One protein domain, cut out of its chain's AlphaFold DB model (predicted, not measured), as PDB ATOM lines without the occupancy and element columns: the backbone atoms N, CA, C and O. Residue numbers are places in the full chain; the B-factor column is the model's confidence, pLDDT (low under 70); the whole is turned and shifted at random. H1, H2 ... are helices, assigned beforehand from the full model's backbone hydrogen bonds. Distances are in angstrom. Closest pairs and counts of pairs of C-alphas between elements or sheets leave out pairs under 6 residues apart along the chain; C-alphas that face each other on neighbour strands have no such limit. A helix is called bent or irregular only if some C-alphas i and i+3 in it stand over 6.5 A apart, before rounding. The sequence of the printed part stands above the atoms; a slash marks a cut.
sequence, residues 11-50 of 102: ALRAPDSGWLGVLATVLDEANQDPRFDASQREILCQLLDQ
ATOM      1  N   ALA A  11      17.730   2.775 -24.729       91.81
ATOM      2  CA  ALA A  11      19.078   2.417 -24.288       91.81
ATOM      3  C   ALA A  11      19.758   3.555 -23.506       91.81
ATOM      4  O   ALA A  11      20.382   3.305 -22.480       91.81
ATOM      5  N   LEU A  12      19.568   4.807 -23.934       94.44
ATOM      6  CA  LEU A  12      20.092   5.998 -23.252       94.44
ATOM      7  C   LEU A  12      19.454   6.280 -21.881       94.44
ATOM      8  O   LEU A  12      19.959   7.116 -21.135       94.44
ATOM      9  N   ARG A  13      18.335   5.627 -21.539       94.31
ATOM     10  CA  ARG A  13      17.722   5.739 -20.203       94.31
ATOM     11  C   ARG A  13      18.377   4.821 -19.175       94.31
ATOM     12  O   ARG A  13      18.064   4.946 -17.992       94.31
ATOM     13  N   ALA A  14      19.224   3.885 -19.601       94.38
ATOM     14  CA  ALA A  14      19.889   2.980 -18.683       94.38
ATOM     15  C   ALA A  14      20.944   3.748 -17.855       94.38
ATOM     16  O   ALA A  14      21.690   4.558 -18.399       94.38
ATOM     17  N   PRO A  15      21.030   3.535 -16.532       89.50
ATOM     18  CA  PRO A  15      21.936   4.305 -15.672       89.50
ATOM     19  C   PRO A  15      23.425   4.068 -15.979       89.50
ATOM     20  O   PRO A  15      24.271   4.882 -15.615       89.50
ATOM     21  N   ASP A  16      23.753   2.969 -16.650       93.00
ATOM     22  CA  ASP A  16      25.094   2.576 -17.077       93.00
ATOM     23  C   ASP A  16      25.428   2.999 -18.521       93.00
ATOM     24  O   ASP A  16      26.567   2.834 -18.964       93.00
ATOM     25  N   SER A  17      24.499   3.632 -19.249       93.38
ATOM     26  CA  SER A  17      24.702   4.050 -20.644       93.38
ATOM     27  C   SER A  17      25.523   5.338 -20.804       93.38
ATOM     28  O   SER A  17      25.416   6.017 -21.827       93.38
ATOM     29  N   GLY A  18      26.339   5.709 -19.814       92.94
ATOM     30  CA  GLY A  18      27.082   6.976 -19.809       92.94
ATOM     31  C   GLY A  18      27.964   7.155 -21.049       92.94
ATOM     32  O   GLY A  18      27.891   8.182 -21.720       92.94
ATOM     33  N   TRP A  19      28.732   6.125 -21.417       93.56
ATOM     34  CA  TRP A  19      29.577   6.155 -22.619       93.56
ATOM     35  C   TRP A  19      28.776   6.238 -23.918       93.56
ATOM     36  O   TRP A  19      29.202   6.925 -24.842       93.56
ATOM     37  N   LEU A  20      27.613   5.585 -23.986       93.12
ATOM     38  CA  LEU A  20      26.731   5.677 -25.150       93.12
ATOM     39  C   LEU A  20      26.216   7.109 -25.330       93.12
ATOM     40  O   LEU A  20      26.220   7.617 -26.447       93.12
ATOM     41  N   GLY A  21      25.831   7.770 -24.233       94.31
ATOM     42  CA  GLY A  21      25.426   9.176 -24.253       94.31
ATOM     43  C   GLY A  21      26.541  10.091 -24.755       94.31
ATOM     44  O   GLY A  21      26.326  10.860 -25.687       94.31
ATOM     45  N   VAL A  22      27.750   9.948 -24.204       94.62
ATOM     46  CA  VAL A  22      28.921  10.737 -24.625       94.62
ATOM     47  C   VAL A  22      29.234  10.533 -26.109       94.62
ATOM     48  O   VAL A  22      29.404  11.508 -26.837       94.62
ATOM     49  N   LEU A  23      29.281   9.283 -26.581       93.12
ATOM     50  CA  LEU A  23      29.578   8.985 -27.985       93.12
ATOM     51  C   LEU A  23      28.495   9.507 -28.934       93.12
ATOM     52  O   LEU A  23      28.831   9.995 -30.010       93.12
ATOM     53  N   ALA A  24      27.219   9.443 -28.543       92.25
ATOM     54  CA  ALA A  24      26.125   9.993 -29.339       92.25
ATOM     55  C   ALA A  24      26.248  11.516 -29.496       92.25
ATOM     56  O   ALA A  24      26.092  12.023 -30.605       92.25
ATOM     57  N   THR A  25      26.585  12.232 -28.418       93.50
ATOM     58  CA  THR A  25      26.811  13.685 -28.464       93.50
ATOM     59  C   THR A  25      28.017  14.046 -29.329       93.50
ATOM     60  O   THR A  25      27.895  14.876 -30.223       93.50
ATOM     61  N   VAL A  26      29.161  13.382 -29.131       92.50
ATOM     62  CA  VAL A  26      30.375  13.649 -29.925       92.50
ATOM     63  C   VAL A  26      30.149  13.353 -31.409       92.50
ATOM     64  O   VAL A  26      30.634  14.087 -32.265       92.50
ATOM     65  N   LEU A  27      29.407  12.291 -31.736       93.06
ATOM     66  CA  LEU A  27      29.103  11.952 -33.124       93.06
ATOM     67  C   LEU A  27      28.163  12.975 -33.779       93.06
ATOM     68  O   LEU A  27      28.340  13.282 -34.957       93.06
ATOM     69  N   ASP A  28      27.182  13.500 -33.042       93.75
ATOM     70  CA  ASP A  28      26.306  14.573 -33.530       93.75
ATOM     71  C   ASP A  28      27.101  15.843 -33.855       93.75
ATOM     72  O   ASP A  28      26.951  16.402 -34.941       93.75
ATOM     73  N   GLU A  29      28.019  16.243 -32.971       91.31
ATOM     74  CA  GLU A  29      28.922  17.373 -33.208       91.31
ATOM     75  C   GLU A  29      29.857  17.121 -34.398       91.31
ATOM     76  O   GLU A  29      30.004  17.982 -35.267       91.31
ATOM     77  N   ALA A  30      30.450  15.928 -34.492       92.00
ATOM     78  CA  ALA A  30      31.334  15.572 -35.598       92.00
ATOM     79  C   ALA A  30      30.615  15.650 -36.953       92.00
ATOM     80  O   ALA A  30      31.181  16.167 -37.908       92.00
ATOM     81  N   ASN A  31      29.350  15.219 -37.038       91.81
ATOM     82  CA  ASN A  31      28.559  15.306 -38.273       91.81
ATOM     83  C   ASN A  31      28.278  16.749 -38.729       91.81
ATOM     84  O   ASN A  31      27.886  16.954 -39.880       91.81
ATOM     85  N   GLN A  32      28.460  17.742 -37.855       91.62
ATOM     86  CA  GLN A  32      28.347  19.157 -38.209       91.62
ATOM     87  C   GLN A  32      29.662  19.720 -38.784       91.62
ATOM     88  O   GLN A  32      29.629  20.779 -39.412       91.62
ATOM     89  N   ASP A  33      30.802  19.031 -38.619       89.25
ATOM     90  CA  ASP A  33      32.088  19.414 -39.219       89.25
ATOM     91  C   ASP A  33      32.177  18.894 -40.670       89.25
ATOM     92  O   ASP A  33      32.215  17.680 -40.889       89.25
ATOM     93  N   PRO A  34      32.295  19.773 -41.688       88.88
ATOM     94  CA  PRO A  34      32.440  19.358 -43.087       88.88
ATOM     95  C   PRO A  34      33.661  18.469 -43.365       88.88
ATOM     96  O   PRO A  34      33.725  17.827 -44.413       88.88
ATOM     97  N   ARG A  35      34.650  18.455 -42.464       89.00
ATOM     98  CA  ARG A  35      35.858  17.623 -42.565       89.00
ATOM     99  C   ARG A  35      35.631  16.194 -42.066       89.00
ATOM    100  O   ARG A  35      36.451  15.325 -42.356       89.00
ATOM    101  N   PHE A  36      34.552  15.935 -41.325       93.25
ATOM    102  CA  PHE A  36      34.172  14.591 -40.901       93.25
ATOM    103  C   PHE A  36      33.328  13.915 -41.988       93.25
ATOM    104  O   PHE A  36      32.101  13.839 -41.937       93.25
ATOM    105  N   ASP A  37      34.015  13.463 -43.030       93.00
ATOM    106  CA  ASP A  37      33.390  12.933 -44.236       93.00
ATOM    107  C   ASP A  37      33.075  11.422 -44.163       93.00
ATOM    108  O   ASP A  37      33.224  10.743 -43.142       93.00
ATOM    109  N   ALA A  38      32.604  10.870 -45.286       92.94
ATOM    110  CA  ALA A  38      32.279   9.453 -45.400       92.94
ATOM    111  C   ALA A  38      33.479   8.530 -45.122       92.94
ATOM    112  O   ALA A  38      33.277   7.450 -44.566       92.94
ATOM    113  N   SER A  39      34.702   8.953 -45.457       94.12
ATOM    114  CA  SER A  39      35.908   8.158 -45.223       94.12
ATOM    115  C   SER A  39      36.234   8.086 -43.731       94.12
ATOM    116  O   SER A  39      36.484   6.999 -43.209       94.12
ATOM    117  N   GLN A  40      36.143   9.211 -43.014       93.12
ATOM    118  CA  GLN A  40      36.337   9.239 -41.557       93.12
ATOM    119  C   GLN A  40      35.295   8.381 -40.824       93.12
ATOM    120  O   GLN A  40      35.632   7.636 -39.899       93.12
ATOM    121  N   ARG A  41      34.036   8.425 -41.272       92.75
ATOM    122  CA  ARG A  41      32.962   7.579 -40.731       92.75
ATOM    123  C   ARG A  41      33.210   6.090 -40.956       92.75
ATOM    124  O   ARG A  41      32.938   5.292 -40.064       92.75
ATOM    125  N   GLU A  42      33.726   5.711 -42.120       93.75
ATOM    126  CA  GLU A  42      34.054   4.316 -42.418       93.75
ATOM    127  C   GLU A  42      35.178   3.794 -41.515       93.75
ATOM    128  O   GLU A  42      35.048   2.708 -40.946       93.75
ATOM    129  N   ILE A  43      36.229   4.592 -41.302       92.44
ATOM    130  CA  ILE A  43      37.304   4.265 -40.353       92.44
ATOM    131  C   ILE A  43      36.728   4.078 -38.945       92.44
ATOM    132  O   ILE A  43      37.036   3.085 -38.288       92.44
ATOM    133  N   LEU A  44      35.861   4.987 -38.485       91.81
ATOM    134  CA  LEU A  44      35.229   4.876 -37.169       91.81
ATOM    135  C   LEU A  44      34.428   3.573 -37.022       91.81
ATOM    136  O   LEU A  44      34.568   2.896 -36.006       91.81
ATOM    137  N   CYS A  45      33.633   3.194 -38.026       91.19
ATOM    138  CA  CYS A  45      32.898   1.926 -38.010       91.19
ATOM    139  C   CYS A  45      33.844   0.726 -37.865       91.19
ATOM    140  O   CYS A  45      33.629  -0.121 -37.003       91.19
ATOM    141  N   GLN A  46      34.934   0.694 -38.639       91.19
ATOM    142  CA  GLN A  46      35.930  -0.380 -38.548       91.19
ATOM    143  C   GLN A  46      36.583  -0.450 -37.161       91.19
ATOM    144  O   GLN A  46      36.851  -1.541 -36.659       91.19
ATOM    145  N   LEU A  47      36.835   0.703 -36.534       90.69
ATOM    146  CA  LEU A  47      37.396   0.778 -35.185       90.69
ATOM    147  C   LEU A  47      36.415   0.289 -34.110       90.69
ATOM    148  O   LEU A  47      36.850  -0.342 -33.148       90.69
ATOM    149  N   LEU A  48      35.116   0.560 -34.267       89.69
ATOM    150  CA  LEU A  48      34.067   0.103 -33.344       89.69
ATOM    151  C   LEU A  48      33.842  -1.413 -33.413       89.69
ATOM    152  O   LEU A  48      33.513  -2.022 -32.397       89.69
ATOM    153  N   ASP A  49      34.065  -2.023 -34.578       89.31
ATOM    154  CA  ASP A  49      33.960  -3.474 -34.760       89.31
ATOM    155  C   ASP A  49      35.154  -4.243 -34.157       89.31
ATOM    156  O   ASP A  49      35.122  -5.473 -34.038       89.31
ATOM    157  N   GLN A  50      36.224  -3.551 -33.747       87.19
ATOM    158  CA  GLN A  50      37.375  -4.196 -33.121       87.19
ATOM    159  C   GLN A  50      37.116  -4.500 -31.643       87.19
ATOM    160  O   GLN A  50      36.843  -3.613 -30.840       87.19
TER     161      GLN A  50
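This is residues 11 to 50 of the 102 residues of an uncharacterized protein of Oleiagrimonas sp. MCCC 1A03011 (UniProt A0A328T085). A flat, open hook of two helices: the longer one, H1, makes one arm, a loop of residues 31 to 37 turns the chain round, and H2 folds back as the other arm, with a gap between the two. Before H1, residues 11 to 17 make a small curl at its first end. The printed part has 40 residues with two named helices, H1 then H2, and no named strand; its class is all helix. It is loose, with a radius of gyration of the C-alphas of 11.8 A, and spans 33 by 25 by 10 A.

H1, residues 18 to 30, and H2, residues 38 to 48, are apart: no C-alpha of the one is within 8 A of the other. Along H1 the C-alphas go toward higher y and lower z, and along H2 toward lower y and higher z. A short link of 7 residues joins them. In H1 and H2 every O i to N i+4 pair is within hydrogen-bond range. Residues 14 to 19 stand free, and so do residues 42 to 50, of which 42 to 48 belong to H2.

H1 measures 18.5 A from the C-alpha of Gly 18 at (27.082, 6.976, -19.809) to that of Ala 30 at (31.334, 15.572, -35.598). H2 measures 15.4 A from the C-alpha of Ala 38 at (32.279, 9.453, -45.400) to that of Leu 48 at (34.067, 0.103, -33.344). Neither helix is bent.

The two C-alphas farthest apart are those of Pro 15 and Arg 35, at 33.1 A. The first and last printed C-alphas, of Ala 11 and Gln 50, are 21.4 A apart. The printed part has no cut and no long link. The mean pLDDT of the printed part is 92.2, and no printed residue is under 70.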